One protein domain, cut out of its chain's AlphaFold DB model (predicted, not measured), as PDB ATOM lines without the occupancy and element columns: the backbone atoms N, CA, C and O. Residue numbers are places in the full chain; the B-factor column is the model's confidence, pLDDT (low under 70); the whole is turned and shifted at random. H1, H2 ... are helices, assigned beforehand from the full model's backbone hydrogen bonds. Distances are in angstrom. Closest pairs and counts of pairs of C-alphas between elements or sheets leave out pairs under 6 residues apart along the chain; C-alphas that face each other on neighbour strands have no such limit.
ATOM      1  N   ARG A 316     -26.239 -22.454  76.609       86.56
ATOM      2  CA  ARG A 316     -27.016 -21.911  75.484       86.56
ATOM      3  C   ARG A 316     -28.097 -22.862  74.968       86.56
ATOM      4  O   ARG A 316     -29.217 -22.412  74.747       86.56
ATOM      5  N   GLU A 317     -27.779 -24.143  74.795       82.75
ATOM      6  CA  GLU A 317     -28.728 -25.151  74.292       82.75
ATOM      7  C   GLU A 317     -29.873 -25.347  75.293       82.75
ATOM      8  O   GLU A 317     -31.050 -25.301  74.937       82.75
ATOM      9  N   LEU A 318     -29.517 -25.430  76.577       88.38
ATOM     10  CA  LEU A 318     -30.466 -25.472  77.687       88.38
ATOM     11  C   LEU A 318     -31.304 -24.184  77.791       88.38
ATOM     12  O   LEU A 318     -32.454 -24.237  78.220       88.38
ATOM     13  N   TRP A 319     -30.753 -23.020  77.428       91.69
ATOM     14  CA  TRP A 319     -31.427 -21.728  77.589       91.69
ATOM     15  C   TRP A 319     -32.593 -21.524  76.621       91.69
ATOM     16  O   TRP A 319     -33.635 -21.018  77.042       91.69
ATOM     17  N   ASP A 320     -32.457 -21.886  75.340       88.69
ATOM     18  CA  ASP A 320     -33.589 -21.771  74.411       88.69
ATOM     19  C   ASP A 320     -34.697 -22.777  74.782       88.69
ATOM     20  O   ASP A 320     -35.850 -22.356  74.866       88.69
ATOM     21  N   ALA A 321     -34.350 -24.018  75.164       88.44
ATOM     22  CA  ALA A 321     -35.300 -25.019  75.679       88.44
ATOM     23  C   ALA A 321     -36.013 -24.576  76.976       88.44
ATOM     24  O   ALA A 321     -37.218 -24.778  77.128       88.44
ATOM     25  N   PHE A 322     -35.307 -23.904  77.890       91.94
ATOM     26  CA  PHE A 322     -35.909 -23.234  79.048       91.94
ATOM     27  C   PHE A 322     -36.900 -22.143  78.630       91.94
ATOM     28  O   PHE A 322     -37.991 -22.055  79.193       91.94
ATOM     29  N   CYS A 323     -36.539 -21.312  77.649       89.62
ATOM     30  CA  CYS A 323     -37.411 -20.239  77.182       89.62
ATOM     31  C   CYS A 323     -38.671 -20.773  76.483       89.62
ATOM     32  O   CYS A 323     -39.733 -20.182  76.661       89.62
ATOM     33  N   ASP A 324     -38.573 -21.869  75.724       87.81
ATOM     34  CA  ASP A 324     -39.736 -22.521  75.105       87.81
ATOM     35  C   ASP A 324     -40.602 -23.211  76.165       87.81
ATOM     36  O   ASP A 324     -41.788 -22.914  76.257       87.81
ATOM     37  N   SER A 325     -40.002 -23.937  77.116       88.94
ATOM     38  CA  SER A 325     -40.717 -24.493  78.278       88.94
ATOM     39  C   SER A 325     -41.446 -23.438  79.132       88.94
ATOM     40  O   SER A 325     -42.335 -23.809  79.907       88.94
ATOM     41  N   LYS A 326     -41.077 -22.151  79.039       88.81
ATOM     42  CA  LYS A 326     -41.792 -21.022  79.659       88.81
ATOM     43  C   LYS A 326     -42.914 -20.450  78.788       88.81
ATOM     44  O   LYS A 326     -43.861 -19.906  79.348       88.81
ATOM     45  N   ILE A 327     -42.830 -20.574  77.465       83.94
ATOM     46  CA  ILE A 327     -43.911 -20.219  76.534       83.94
ATOM     47  C   ILE A 327     -44.989 -21.310  76.556       83.94
ATOM     48  O   ILE A 327     -46.154 -21.000  76.790       83.94
ATOM     49  N   ASP A 328     -44.593 -22.580  76.443       83.88
ATOM     50  CA  ASP A 328     -45.489 -23.747  76.475       83.88
ATOM     51  C   ASP A 328     -46.256 -23.855  77.804       83.88
ATOM     52  O   ASP A 328     -47.410 -24.275  77.847       83.88
ATOM     53  N   GLY A 329     -45.623 -23.441  78.908       81.12
ATOM     54  CA  GLY A 329     -46.251 -23.355  80.228       81.12
ATOM     55  C   GLY A 329     -47.145 -22.127  80.442       81.12
ATOM     56  O   GLY A 329     -47.609 -21.926  81.560       81.12
ATOM     57  N   GLY A 330     -47.330 -21.269  79.432       75.94
ATOM     58  CA  GLY A 330     -48.101 -20.022  79.518       75.94
ATOM     59  C   GLY A 330     -47.467 -18.912  80.374       75.94
ATOM     60  O   GLY A 330     -48.038 -17.831  80.498       75.94
ATOM     61  N   GLU A 331     -46.288 -19.145  80.962       78.31
ATOM     62  CA  GLU A 331     -45.638 -18.209  81.886       78.31
ATOM     63  C   GLU A 331     -45.073 -16.968  81.172       78.31
ATOM     64  O   GLU A 331     -45.084 -15.865  81.725       78.31
ATOM     65  N   TRP A 332     -44.526 -17.138  79.963       80.50
ATOM     66  CA  TRP A 332     -43.837 -16.097  79.188       80.50
ATOM     67  C   TRP A 332     -44.453 -15.936  77.792       80.50
ATOM     68  O   TRP A 332     -44.802 -16.908  77.134       80.50
ATOM     69  N   LYS A 333     -44.493 -14.700  77.276       76.69
ATOM     70  CA  LYS A 333     -44.807 -14.429  75.860       76.69
ATOM     71  C   LYS A 333     -43.528 -14.421  75.007       76.69
ATOM     72  O   LYS A 333     -42.433 -14.227  75.533       76.69
ATOM     73  N   ASN A 334     -43.645 -14.499  73.677       73.25
ATOM     74  CA  ASN A 334     -42.495 -14.408  72.753       73.25
ATOM     75  C   ASN A 334     -41.595 -13.179  73.015       73.25
ATOM     76  O   ASN A 334     -40.367 -13.287  73.040       73.25
ATOM     77  N   ALA A 335     -42.192 -12.022  73.325       67.88
ATOM     78  CA  ALA A 335     -41.458 -10.815  73.708       67.88
ATOM     79  C   ALA A 335     -40.649 -10.969  75.018       67.88
ATOM     80  O   ALA A 335     -39.601 -10.338  75.171       67.88
ATOM     81  N   GLU A 336     -41.079 -11.821  75.958       75.06
ATOM     82  CA  GLU A 336     -40.290 -12.178  77.141       75.06
ATOM     83  C   GLU A 336     -39.081 -13.065  76.776       75.06
ATOM     84  O   GLU A 336     -37.986 -12.749  77.249       75.06
ATOM     85  N   LYS A 337     -39.218 -14.069  75.884       81.25
ATOM     86  CA  LYS A 337     -38.085 -14.874  75.352       81.25
ATOM     87  C   LYS A 337     -37.056 -13.993  74.633       81.25
ATOM     88  O   LYS A 337     -35.865 -14.045  74.951       81.25
ATOM     89  N   VAL A 338     -37.494 -13.096  73.744       74.62
ATOM     90  CA  VAL A 338     -36.600 -12.119  73.087       74.62
ATOM     91  C   VAL A 338     -35.916 -11.216  74.121       74.62
ATOM     92  O   VAL A 338     -34.697 -11.035  74.081       74.62
ATOM     93  N   ALA A 339     -36.656 -10.714  75.112       74.56
ATOM     94  CA  ALA A 339     -36.077  -9.919  76.191       74.56
ATOM     95  C   ALA A 339     -35.159 -10.727  77.131       74.56
ATOM     96  O   ALA A 339     -34.379 -10.110  77.861       74.56
ATOM     97  N   ALA A 340     -35.254 -12.060  77.176       84.94
ATOM     98  CA  ALA A 340     -34.419 -12.946  77.990       84.94
ATOM     99  C   ALA A 340     -33.046 -13.202  77.351       84.94
ATOM    100  O   ALA A 340     -32.050 -13.232  78.073       84.94
ATOM    101  N   ARG A 341     -32.957 -13.255  76.012       85.88
ATOM    102  CA  ARG A 341     -31.689 -13.408  75.258       85.88
ATOM    103  C   ARG A 341     -30.609 -12.387  75.642       85.88
ATOM    104  O   ARG A 341     -29.429 -12.724  75.661       85.88
ATOM    105  N   SER A 342     -30.988 -11.164  76.029       87.62
ATOM    106  CA  SER A 342     -30.045 -10.152  76.547       87.62
ATOM    107  C   SER A 342     -29.332 -10.585  77.834       87.62
ATOM    108  O   SER A 342     -28.183 -10.219  78.059       87.62
ATOM    109  N   THR A 343     -29.998 -11.390  78.665       93.31
ATOM    110  CA  THR A 343     -29.465 -11.901  79.936       93.31
ATOM    111  C   THR A 343     -28.445 -13.006  79.684       93.31
ATOM    112  O   THR A 343     -27.369 -12.970  80.275       93.31
ATOM    113  N   LEU A 344     -28.722 -13.906  78.730       93.25
ATOM    114  CA  LEU A 344     -27.743 -14.889  78.264       93.25
ATOM    115  C   LEU A 344     -26.536 -14.216  77.583       93.25
ATOM    116  O   LEU A 344     -25.408 -14.575  77.904       93.25
ATOM    117  N   LYS A 345     -26.735 -13.206  76.708       92.50
ATOM    118  CA  LYS A 345     -25.615 -12.451  76.090       92.50
ATOM    119  C   LYS A 345     -24.697 -11.855  77.160       92.50
ATOM    120  O   LYS A 345     -23.485 -12.012  77.056       92.50
ATOM    121  N   LEU A 346     -25.262 -11.206  78.181       94.00
ATOM    122  CA  LEU A 346     -24.497 -10.627  79.291       94.00
ATOM    123  C   LEU A 346     -23.736 -11.693  80.094       94.00
ATOM    124  O   LEU A 346     -22.563 -11.488  80.395       94.00
ATOM    125  N   TRP A 347     -24.372 -12.824  80.427       95.44
ATOM    126  CA  TRP A 347     -23.729 -13.917  81.170       95.44
ATOM    127  C   TRP A 347     -22.567 -14.525  80.378       95.44
ATOM    128  O   TRP A 347     -21.432 -14.510  80.844       95.44
ATOM    129  N   LEU A 348     -22.818 -14.952  79.136       94.00
ATOM    130  CA  LEU A 348     -21.810 -15.565  78.266       94.00
ATOM    131  C   LEU A 348     -20.641 -14.625  77.936       94.00
ATOM    132  O   LEU A 348     -19.509 -15.082  77.817       94.00
ATOM    133  N   GLN A 349     -20.887 -13.317  77.808       93.62
ATOM    134  CA  GLN A 349     -19.819 -12.333  77.598       93.62
ATOM    135  C   GLN A 349     -19.049 -11.950  78.876       93.62
ATOM    136  O   GLN A 349     -18.068 -11.223  78.752       93.62
ATOM    137  N   SER A 350     -19.478 -12.394  80.065       93.44
ATOM    138  CA  SER A 350     -18.804 -12.117  81.349       93.44
ATOM    139  C   SER A 350     -18.096 -13.352  81.913       93.44
ATOM    140  O   SER A 350     -16.945 -13.260  82.324       93.44
ATOM    141  N   GLU A 351     -18.772 -14.505  81.890       93.81
ATOM    142  CA  GLU A 351     -18.321 -15.769  82.498       93.81
ATOM    143  C   GLU A 351     -17.802 -16.790  81.473       93.81
ATOM    144  O   GLU A 351     -17.296 -17.848  81.842       93.81
ATOM    145  N   GLY A 352     -17.945 -16.495  80.177       91.06
ATOM    146  CA  GLY A 352     -17.701 -17.449  79.100       91.06
ATOM    147  C   GLY A 352     -18.814 -18.492  78.954       91.06
ATOM    148  O   GLY A 352     -19.766 -18.559  79.737       91.06
ATOM    149  N   GLU A 353     -18.694 -19.317  77.918       91.31
ATOM    150  CA  GLU A 353     -19.603 -20.432  77.649       91.31
ATOM    151  C   GLU A 353     -19.030 -21.723  78.235       91.31
ATOM    152  O   GLU A 353     -17.936 -22.146  77.869       91.31
ATOM    153  N   GLN A 354     -19.761 -22.319  79.177       88.56
ATOM    154  CA  GLN A 354     -19.380 -23.539  79.884       88.56
ATOM    155  C   GLN A 354     -20.604 -24.462  80.037       88.56
ATOM    156  O   GLN A 354     -21.748 -23.994  79.913       88.56
ATOM    157  N   PRO A 355     -20.404 -25.762  80.329       87.56
ATOM    158  CA  PRO A 355     -21.483 -26.626  80.790       87.56
ATOM    159  C   PRO A 355     -22.102 -26.078  82.078       87.56
ATOM    160  O   PRO A 355     -21.399 -25.516  82.920       87.56
ATOM    161  N   ILE A 356     -23.413 -26.250  82.270       87.31
ATOM    162  CA  ILE A 356     -24.102 -25.672  83.440       87.31
ATOM    163  C   ILE A 356     -23.524 -26.175  84.782       87.31
ATOM    164  O   ILE A 356     -23.445 -25.421  85.751       87.31
ATOM    165  N   SER A 357     -23.028 -27.414  84.804       84.88
ATOM    166  CA  SER A 357     -22.329 -28.072  85.918       84.88
ATOM    167  C   SER A 357     -20.987 -27.437  86.313       84.88
ATOM    168  O   SER A 357     -20.481 -27.729  87.402       84.88
ATOM    169  N   ALA A 358     -20.396 -26.580  85.473       88.06
ATOM    170  CA  ALA A 358     -19.095 -25.954  85.714       88.06
ATOM    171  C   ALA A 358     -19.188 -24.655  86.533       88.06
ATOM    172  O   ALA A 358     -18.315 -24.399  87.363       88.06
ATOM    173  N   TYR A 359     -20.258 -23.868  86.364       90.44
ATOM    174  CA  TYR A 359     -20.400 -22.568  87.027       90.44
ATOM    175  C   TYR A 359     -20.500 -22.685  88.559       90.44
ATOM    176  O   TYR A 359     -21.075 -23.629  89.111       90.44
ATOM    177  N   ARG A 360     -19.946 -21.700  89.271       89.81
ATOM    178  CA  ARG A 360     -19.895 -21.633  90.743       89.81
ATOM    179  C   ARG A 360     -20.432 -20.294  91.256       89.81
ATOM    180  O   ARG A 360     -20.675 -19.365  90.490       89.81
ATOM    181  N   THR A 361     -20.580 -20.163  92.573       88.06
ATOM    182  CA  THR A 361     -20.927 -18.888  93.233       88.06
ATOM    183  C   THR A 361     -19.943 -17.762  92.893       88.06
ATOM    184  O   THR A 361     -20.362 -16.623  92.715       88.06
ATOM    185  N   THR A 362     -18.661 -18.081  92.693       90.50
ATOM    186  CA  THR A 362     -17.625 -17.134  92.244       90.50
ATOM    187  C   THR A 362     -17.936 -16.497  90.884       90.50
ATOM    188  O   THR A 362     -17.685 -15.305  90.709       90.50
ATOM    189  N   ASN A 363     -18.561 -17.228  89.950       94.06
ATOM    190  CA  ASN A 363     -19.059 -16.653  88.694       94.06
ATOM    191  C   ASN A 363     -20.193 -15.657  88.939       94.06
ATOM    192  O   ASN A 363     -20.263 -14.612  88.305       94.06
ATOM    193  N   VAL A 364     -21.079 -15.938  89.899       93.81
ATOM    194  CA  VAL A 364     -22.174 -15.022  90.251       93.81
ATOM    195  C   VAL A 364     -21.637 -13.728  90.870       93.81
ATOM    196  O   VAL A 364     -22.155 -12.646  90.590       93.81
ATOM    197  N   GLU A 365     -20.568 -13.811  91.664       92.00
ATOM    198  CA  GLU A 365     -19.868 -12.647  92.218       92.00
ATOM    199  C   GLU A 365     -19.109 -11.843  91.154       92.00
ATOM    200  O   GLU A 365     -19.154 -10.608  91.174       92.00
ATOM    201  N   HIS A 366     -18.454 -12.516  90.204       94.56
ATOM    202  CA  HIS A 366     -17.793 -11.875  89.068       94.56
ATOM    203  C   HIS A 366     -18.811 -11.188  88.145       94.56
ATOM    204  O   HIS A 366     -18.741  -9.973  87.963       94.56
ATOM    205  N   PHE A 367     -19.843 -11.904  87.697       95.88
ATOM    206  CA  PHE A 367     -20.962 -11.371  86.921       95.88
ATOM    207  C   PHE A 367     -21.626 -10.169  87.608       95.88
ATOM    208  O   PHE A 367     -21.910  -9.149  86.973       95.88
ATOM    209  N   ARG A 368     -21.823 -10.240  88.933       94.75
ATOM    210  CA  ARG A 368     -22.321  -9.120  89.746       94.75
ATOM    211  C   ARG A 368     -21.384  -7.918  89.712       94.75
ATOM    212  O   ARG A 368     -21.881  -6.799  89.610       94.75
ATOM    213  N   ARG A 369     -20.067  -8.125  89.803       94.25
ATOM    214  CA  ARG A 369     -19.045  -7.068  89.716       94.25
ATOM    215  C   ARG A 369     -19.062  -6.398  88.341       94.25
ATOM    216  O   ARG A 369     -19.127  -5.174  88.282       94.25
ATOM    217  N   VAL A 370     -19.084  -7.197  87.271       95.06
ATOM    218  CA  VAL A 370     -19.123  -6.740  85.874       95.06
ATOM    219  C   VAL A 370     -20.385  -5.915  85.613       95.06
ATOM    220  O   VAL A 370     -20.287  -4.720  85.340       95.06
ATOM    221  N   LEU A 371     -21.583  -6.493  85.787       94.38
ATOM    222  CA  LEU A 371     -22.840  -5.796  85.477       94.38
ATOM    223  C   LEU A 371     -23.046  -4.534  86.315       94.38
ATOM    224  O   LEU A 371     -23.556  -3.547  85.798       94.38
ATOM    225  N   ARG A 372     -22.635  -4.530  87.590       94.00
ATOM    226  CA  ARG A 372     -22.733  -3.340  88.455       94.00
ATOM    227  C   ARG A 372     -21.726  -2.239  88.121       94.00
ATOM    228  O   ARG A 372     -21.910  -1.133  88.622       94.00
ATOM    229  N   GLY A 373     -20.702  -2.521  87.313       93.25
ATOM    230  CA  GLY A 373     -19.779  -1.520  86.777       93.25
ATOM    231  C   GLY A 373     -20.171  -0.973  85.401       93.25
ATOM    232  O   GLY A 373     -19.681   0.093  85.030       93.25
ATOM    233  N   LEU A 374     -21.061  -1.645  84.661       95.00
ATOM    234  CA  LEU A 374     -21.554  -1.149  83.370       95.00
ATOM    235  C   LEU A 374     -22.314   0.184  83.529       95.00
ATOM    236  O   LEU A 374     -23.001   0.371  84.547       95.00
ATOM    237  N   PRO A 375     -22.266   1.078  82.521       93.56
ATOM    238  CA  PRO A 375     -23.143   2.243  82.459       93.56
ATOM    239  C   PRO A 375     -24.618   1.815  82.486       93.56
ATOM    240  O   PRO A 375     -24.963   0.752  81.964       93.56
ATOM    241  N   ASP A 376     -25.516   2.601  83.082       90.44
ATOM    242  CA  ASP A 376     -26.951   2.274  83.069       90.44
ATOM    243  C   ASP A 376     -27.634   2.559  81.718       90.44
ATOM    244  O   ASP A 376     -28.583   1.860  81.354       90.44
ATOM    245  N   ASP A 377     -27.098   3.497  80.936       86.94
ATOM    246  CA  ASP A 377     -27.541   3.880  79.590       86.94
ATOM    247  C   ASP A 377     -26.908   3.055  78.447       86.94
ATOM    248  O   ASP A 377     -27.183   3.320  77.272       86.94
ATOM    249  N   TYR A 378     -26.082   2.047  78.759       90.00
ATOM    250  CA  TYR A 378     -25.106   1.455  77.825       90.00
ATOM    251  C   TYR A 378     -25.658   0.935  76.484       90.00
ATOM    252  O   TYR A 378     -24.936   0.898  75.491       90.00
ATOM    253  N   TYR A 379     -26.926   0.520  76.440       84.88
ATOM    254  CA  TYR A 379     -27.581   0.011  75.228       84.88
ATOM    255  C   TYR A 379     -28.260   1.109  74.383       84.88
ATOM    256  O   TYR A 379     -28.591   0.898  73.212       84.88
ATOM    257  N   HIS A 380     -28.476   2.289  74.967       79.94
ATOM    258  CA  HIS A 380     -29.085   3.454  74.320       79.94
ATOM    259  C   HIS A 380     -28.035   4.472  73.860       79.94
ATOM    260  O   HIS A 380     -28.208   5.114  72.823       79.94
ATOM    261  N   ASN A 381     -26.927   4.578  74.591       87.81
ATOM    262  CA  ASN A 381     -25.781   5.396  74.229       87.81
ATOM    263  C   ASN A 381     -25.011   4.785  73.050       87.81
ATOM    264  O   ASN A 381     -24.595   3.628  73.102       87.81
ATOM    265  N   LYS A 382     -24.785   5.565  71.985       87.88
ATOM    266  CA  LYS A 382     -24.086   5.085  70.780       87.88
ATOM    267  C   LYS A 382     -22.640   4.656  71.056       87.88
ATOM    268  O   LYS A 382     -22.184   3.703  70.433       87.88
ATOM    269  N   GLN A 383     -21.938   5.329  71.972       88.44
ATOM    270  CA  GLN A 383     -20.532   5.046  72.282       88.44
ATOM    271  C   GLN A 383     -20.409   3.722  73.046       88.44
ATOM    272  O   GLN A 383     -19.785   2.782  72.553       88.44
ATOM    273  N   TRP A 384     -21.097   3.599  74.187       92.31
ATOM    274  CA  TRP A 384     -21.128   2.359  74.970       92.31
ATOM    275  C   TRP A 384     -21.650   1.171  74.164       92.31
ATOM    276  O   TRP A 384     -21.079   0.082  74.236       92.31
ATOM    277  N   ARG A 385     -22.690   1.380  73.347       90.62
ATOM    278  CA  ARG A 385     -23.230   0.323  72.496       90.62
ATOM    279  C   ARG A 385     -22.240  -0.127  71.426       90.62
ATOM    280  O   ARG A 385     -22.141  -1.327  71.191       90.62
ATOM    281  N   SER A 386     -21.505   0.793  70.800       91.81
ATOM    282  CA  SER A 386     -20.481   0.438  69.812       91.81
ATOM    283  C   SER A 386     -19.436  -0.504  70.420       91.81
ATOM    284  O   SER A 386     -19.148  -1.548  69.837       91.81
ATOM    285  N   VAL A 387     -18.965  -0.220  71.639       92.12
ATOM    286  CA  VAL A 387     -18.037  -1.097  72.377       92.12
ATOM    287  C   VAL A 387     -18.710  -2.418  72.785       92.12
ATOM    288  O   VAL A 387     -18.140  -3.484  72.574       92.12
ATOM    289  N   PHE A 388     -19.948  -2.395  73.284       92.56
ATOM    290  CA  PHE A 388     -20.694  -3.602  73.683       92.56
ATOM    291  C   PHE A 388     -21.000  -4.569  72.526       92.56
ATOM    292  O   PHE A 388     -20.983  -5.790  72.710       92.56
ATOM    293  N   ASP A 389     -21.310  -4.044  71.340       89.62
ATOM    294  CA  ASP A 389     -21.636  -4.858  70.167       89.62
ATOM    295  C   ASP A 389     -20.381  -5.281  69.371       89.62
ATOM    296  O   ASP A 389     -20.449  -6.305  68.695       89.62
ATOM    297  N   SER A 390     -19.234  -4.590  69.497       90.94
ATOM    298  CA  SER A 390     -17.967  -4.965  68.824       90.94
ATOM    299  C   SER A 390     -16.943  -5.705  69.700       90.94
ATOM    300  O   SER A 390     -16.289  -6.625  69.218       90.94
ATOM    301  N   GLN A 391     -16.802  -5.336  70.977       90.81
ATOM    302  CA  GLN A 391     -15.795  -5.869  71.913       90.81
ATOM    303  C   GLN A 391     -16.416  -6.599  73.122       90.81
ATOM    304  O   GLN A 391     -15.737  -7.356  73.814       90.81
ATOM    305  N   GLY A 392     -17.718  -6.420  73.365       91.31
ATOM    306  CA  GLY A 392     -18.477  -7.171  74.365       91.31
ATOM    307  C   GLY A 392     -18.489  -6.577  75.776       91.31
ATOM    308  O   GLY A 392     -17.971  -5.494  76.051       91.31
ATOM    309  N   THR A 393     -19.141  -7.308  76.683       94.19
ATOM    310  CA  THR A 393     -19.459  -6.853  78.047       94.19
ATOM    311  C   THR A 393     -18.214  -6.535  78.883       94.19
ATOM    312  O   THR A 393     -18.187  -5.494  79.534       94.19
ATOM    313  N   LEU A 394     -17.171  -7.375  78.845       94.19
ATOM    314  CA  LEU A 394     -15.947  -7.148  79.627       94.19
ATOM    315  C   LEU A 394     -15.155  -5.924  79.146       94.19
ATOM    316  O   LEU A 394     -14.731  -5.122  79.971       94.19
ATOM    317  N   ALA A 395     -15.022  -5.720  77.833       92.50
ATOM    318  CA  ALA A 395     -14.353  -4.536  77.288       92.50
ATOM    319  C   ALA A 395     -15.092  -3.237  77.655       92.50
ATOM    320  O   ALA A 395     -14.466  -2.262  78.070       92.50
ATOM    321  N   LEU A 396     -16.431  -3.244  77.587       94.12
ATOM    322  CA  LEU A 396     -17.246  -2.130  78.076       94.12
ATOM    323  C   LEU A 396     -17.075  -1.916  79.591       94.12
ATOM    324  O   LEU A 396     -17.009  -0.772  80.025       94.12
ATOM    325  N   PHE A 397     -17.003  -2.979  80.394       95.50
ATOM    326  CA  PHE A 397     -16.793  -2.881  81.842       95.50
ATOM    327  C   PHE A 397     -15.437  -2.254  82.189       95.50
ATOM    328  O   PHE A 397     -15.403  -1.334  83.004       95.50
ATOM    329  N   GLU A 398     -14.345  -2.679  81.546       93.88
ATOM    330  CA  GLU A 398     -13.019  -2.079  81.752       93.88
ATOM    331  C   GLU A 398     -12.982  -0.608  81.313       93.88
ATOM    332  O   GLU A 398     -12.566   0.248  82.094       93.88
ATOM    333  N   LEU A 399     -13.504  -0.282  80.124       91.69
ATOM    334  CA  LEU A 399     -13.603   1.105  79.655       91.69
ATOM    335  C   LEU A 399     -14.446   1.969  80.607       91.69
ATOM    336  O   LEU A 399     -14.069   3.093  80.934       91.69
ATOM    337  N   ALA A 400     -15.569   1.440  81.094       92.12
ATOM    338  CA  ALA A 400     -16.453   2.165  81.992       92.12
ATOM    339  C   ALA A 400     -15.813   2.442  83.361       92.12
ATOM    340  O   ALA A 400     -16.204   3.417  83.999       92.12
ATOM    341  N   LYS A 401     -14.839   1.652  83.844       91.06
ATOM    342  CA  LYS A 401     -14.099   1.986  85.085       91.06
ATOM    343  C   LYS A 401     -13.344   3.313  84.975       91.06
ATOM    344  O   LYS A 401     -13.177   3.988  85.982       91.06
ATOM    345  N   LEU A 402     -12.891   3.661  83.769       90.06
ATOM    346  CA  LEU A 402     -12.094   4.858  83.487       90.06
ATOM    347  C   LEU A 402     -12.953   6.108  83.225       90.06
ATOM    348  O   LEU A 402     -12.429   7.218  83.213       90.06
ATOM    349  N   ALA A 403     -14.258   5.936  83.007       88.25
ATOM    350  CA  ALA A 403     -15.194   7.016  82.714       88.25
ATOM    351  C   ALA A 403     -16.051   7.378  83.934       88.25
ATOM    352  O   ALA A 403     -16.515   6.492  84.655       88.25
ATOM    353  N   ASP A 404     -16.334   8.666  84.126       89.50
ATOM    354  CA  ASP A 404     -17.365   9.106  85.068       89.50
ATOM    355  C   ASP A 404     -18.753   8.918  84.433       89.50
ATOM    356  O   ASP A 404     -19.099   9.567  83.443       89.50
ATOM    357  N   CYS A 405     -19.525   7.957  84.944       87.31
ATOM    358  CA  CYS A 405     -20.851   7.620  84.432       87.31
ATOM    359  C   CYS A 405     -21.721   6.905  85.482       87.31
ATOM    360  O   CYS A 405     -21.225   6.219  86.387       87.31
ATOM    361  N   ALA A 406     -23.041   7.054  85.339       88.56
ATOM    362  CA  ALA A 406     -24.037   6.376  86.164       88.56
ATOM    363  C   ALA A 406     -24.033   4.859  85.904       88.56
ATOM    364  O   ALA A 406     -23.814   4.407  84.784       88.56
ATOM    365  N   ARG A 407     -24.246   4.051  86.953       91.75
ATOM    366  CA  ARG A 407     -24.022   2.590  86.925       91.75
ATOM    367  C   ARG A 407     -25.314   1.792  87.011       91.75
ATOM    368  O   ARG A 407     -26.156   2.083  87.865       91.75
ATOM    369  N   MET A 408     -25.416   0.720  86.216       91.62
ATOM    370  CA  MET A 408     -26.587  -0.168  86.121       91.62
ATOM    371  C   MET A 408     -27.233  -0.447  87.487       91.62
ATOM    372  O   MET A 408     -26.629  -1.085  88.351       91.62
ATOM    373  N   SER A 409     -28.485  -0.018  87.681       87.38
ATOM    374  CA  SER A 409     -29.145  -0.057  88.997       87.38
ATOM    375  C   SER A 409     -29.202  -1.464  89.640       87.38
ATOM    376  O   SER A 409     -29.305  -2.468  88.929       87.38
ATOM    377  N   PRO A 410     -29.251  -1.577  90.986       88.19
ATOM    378  CA  PRO A 410     -29.431  -2.866  91.663       88.19
ATOM    379  C   PRO A 410     -30.724  -3.598  91.269       88.19
ATOM    380  O   PRO A 410     -30.760  -4.827  91.252       88.19
ATOM    381  N   LYS A 411     -31.780  -2.853  90.903       85.19
ATOM    382  CA  LYS A 411     -33.039  -3.409  90.383       85.19
ATOM    383  C   LYS A 411     -32.837  -4.051  89.004       85.19
ATOM    384  O   LYS A 411     -33.405  -5.108  88.741       85.19
ATOM    385  N   THR A 412     -32.022  -3.434  88.147       88.12
ATOM    386  CA  THR A 412     -31.670  -3.962  86.822       88.12
ATOM    387  C   THR A 412     -30.829  -5.230  86.957       88.12
ATOM    388  O   THR A 412     -31.187  -6.253  86.379       88.12
ATOM    389  N   PHE A 413     -29.790  -5.211  87.804       91.25
ATOM    390  CA  PHE A 413     -28.986  -6.401  88.106       91.25
ATOM    391  C   PHE A 413     -29.844  -7.562  88.639       91.25
ATOM    392  O   PHE A 413     -29.817  -8.656  88.076       91.25
ATOM    393  N   ASN A 414     -30.679  -7.321  89.659       92.06
ATOM    394  CA  ASN A 414     -31.548  -8.360  90.218       92.06
ATOM    395  C   ASN A 414     -32.524  -8.946  89.176       92.06
ATOM    396  O   ASN A 414     -32.844 -10.123  89.270       92.06
ATOM    397  N   LYS A 415     -32.967  -8.180  88.164       89.56
ATOM    398  CA  LYS A 415     -33.821  -8.693  87.072       89.56
ATOM    399  C   LYS A 415     -33.091  -9.714  86.187       89.56
ATOM    400  O   LYS A 415     -33.706 -10.679  85.738       89.56
ATOM    401  N   HIS A 416     -31.798  -9.514  85.933       92.00
ATOM    402  CA  HIS A 416     -30.967 -10.512  85.254       92.00
ATOM    403  C   HIS A 416     -30.739 -11.735  86.152       92.00
ATOM    404  O   HIS A 416     -30.892 -12.867  85.697       92.00
ATOM    405  N   LEU A 417     -30.478 -11.507  87.443       93.12
ATOM    406  CA  LEU A 417     -30.261 -12.566  88.429       93.12
ATOM    407  C   LEU A 417     -31.496 -13.462  88.644       93.12
ATOM    408  O   LEU A 417     -31.346 -14.675  88.741       93.12
ATOM    409  N   SER A 418     -32.710 -12.895  88.657       91.31
ATOM    410  CA  SER A 418     -33.976 -13.647  88.712       91.31
ATOM    411  C   SER A 418     -34.068 -14.676  87.588       91.31
ATOM    412  O   SER A 418     -34.227 -15.858  87.863       91.31
ATOM    413  N   ARG A 419     -33.846 -14.254  86.339       91.38
ATOM    414  CA  ARG A 419     -33.925 -15.128  85.158       91.38
ATOM    415  C   ARG A 419     -32.871 -16.231  85.154       91.38
ATOM    416  O   ARG A 419     -33.179 -17.356  84.787       91.38
ATOM    417  N   LEU A 420     -31.644 -15.922  85.576       93.62
ATOM    418  CA  LEU A 420     -30.575 -16.918  85.714       93.62
ATOM    419  C   LEU A 420     -30.897 -17.940  86.822       93.62
ATOM    420  O   LEU A 420     -30.659 -19.132  86.655       93.62
ATOM    421  N   ASN A 421     -31.512 -17.493  87.920       92.81
ATOM    422  CA  ASN A 421     -31.988 -18.347  89.008       92.81
ATOM    423  C   ASN A 421     -33.211 -19.203  88.616       92.81
ATOM    424  O   ASN A 421     -33.294 -20.362  89.006       92.81
ATOM    425  N   GLU A 422     -34.144 -18.656  87.834       91.00
ATOM    426  CA  GLU A 422     -35.279 -19.381  87.243       91.00
ATOM    427  C   GLU A 422     -34.793 -20.467  86.273       91.00
ATOM    428  O   GLU A 422     -35.230 -21.612  86.373       91.00
ATOM    429  N   PHE A 423     -33.838 -20.128  85.402       92.12
ATOM    430  CA  PHE A 423     -33.158 -21.068  84.511       92.12
ATOM    431  C   PHE A 423     -32.451 -22.187  85.290       92.12
ATOM    432  O   PHE A 423     -32.652 -23.362  84.994       92.12
ATOM    433  N   TRP A 424     -31.683 -21.852  86.332       91.44
ATOM    434  CA  TRP A 424     -30.984 -22.844  87.157       91.44
ATOM    435  C   TRP A 424     -31.954 -23.791  87.875       91.44
ATOM    436  O   TRP A 424     -31.734 -24.999  87.898       91.44
ATOM    437  N   LYS A 425     -33.061 -23.264  88.418       89.50
ATOM    438  CA  LYS A 425     -34.129 -24.077  89.028       89.50
ATOM    439  C   LYS A 425     -34.855 -24.965  88.015       89.50
ATOM    440  O   LYS A 425     -35.275 -26.059  88.373       89.50
ATOM    441  N   TRP A 426     -35.013 -24.514  86.770       91.19
ATOM    442  CA  TRP A 426     -35.559 -25.336  85.688       91.19
ATOM    443  C   TRP A 426     -34.589 -26.459  85.300       91.19
ATOM    444  O   TRP A 426     -35.011 -27.606  85.183       91.19
ATOM    445  N   ALA A 427     -33.294 -26.154  85.173       88.25
ATOM    446  CA  ALA A 427     -32.262 -27.124  84.816       88.25
ATOM    447  C   ALA A 427     -32.024 -28.182  85.913       88.25
ATOM    448  O   ALA A 427     -31.808 -29.342  85.587       88.25
ATOM    449  N   ALA A 428     -32.144 -27.811  87.194       84.69
ATOM    450  CA  ALA A 428     -32.132 -28.719  88.352       84.69
ATOM    451  C   ALA A 428     -33.506 -29.366  88.651       84.69
ATOM    452  O   ALA A 428     -33.842 -29.641  89.807       84.69
ATOM    453  N   GLY A 429     -34.321 -29.546  87.608       84.56
ATOM    454  CA  GLY A 429     -35.702 -30.018  87.668       84.56
ATOM    455  C   GLY A 429     -36.183 -30.479  86.291       84.56
ATOM    456  O   GLY A 429     -35.735 -31.505  85.798       84.56
TER     457      GLY A 429
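What this domain is: This is residues 316 to 429 of the 723 residues of the protein "Site-specific integrase" of Lichenibacterium minor (UniProt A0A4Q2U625). One long helix, H2, runs through the middle, crossed on one side by H6 and H3, which run opposite ways side by side. H1 folds back beside the first part of H2, and the hairpin of H4 and H5 packs by H5 on its other end. The 114 printed residues hold six named helices, H1 to H6 in order, and no named strand: all helix. The whole is compact, radius of gyration of the C-alphas 14.6 A, spanning 43 by 29 by 25 A.

Where its parts are: H1, residues 316 to 328, starts with C-alpha 316 at (-27.016, -21.911, 75.484). H2, residues 334 to 351, is 26.1 A long. H3 is residues 361 to 373, H4 382 to 390 and H5 392 to 402. H6, residues 410 to 427, is 25.4 A long and ends with C-alpha 427 at (-32.262, -27.124, 84.816).

How they stand to each other: H1 and the hub H2 form a helical hairpin at a shallow tilt of 22 degrees; their closest C-alphas, Cys 323 and Lys 337, are 5.7 A apart. H2 touches H6 about perpendicular, at 84 degrees, with residues 340 to 343 alone; the closest C-alphas are Thr 343 and His 416, 5.7 A. H3 and H6 touch at a shallow tilt of 30 degrees, opposite ways, closest at C-alphas Leu 371 and Phe 413, 6.7 A. H2 touches H5 with residues 346 to 350 alone, closest at C-alphas Gln 349 and Thr 393, 5.5 A. H1 and H4 are apart. Every O i to N i+4 pair is within hydrogen-bond range in H3 and H4, against 8 of 9 in H1, 12 of 14 in H2, 6 of 7 in H5 and 13 of 14 in H6.

The domain as a whole: The C-alphas farthest apart, Asp 328 and Leu 402, are 44.5 A apart. The printed part has no cut and no long link. Its mean pLDDT is 89.1, and residue 335 is under 70.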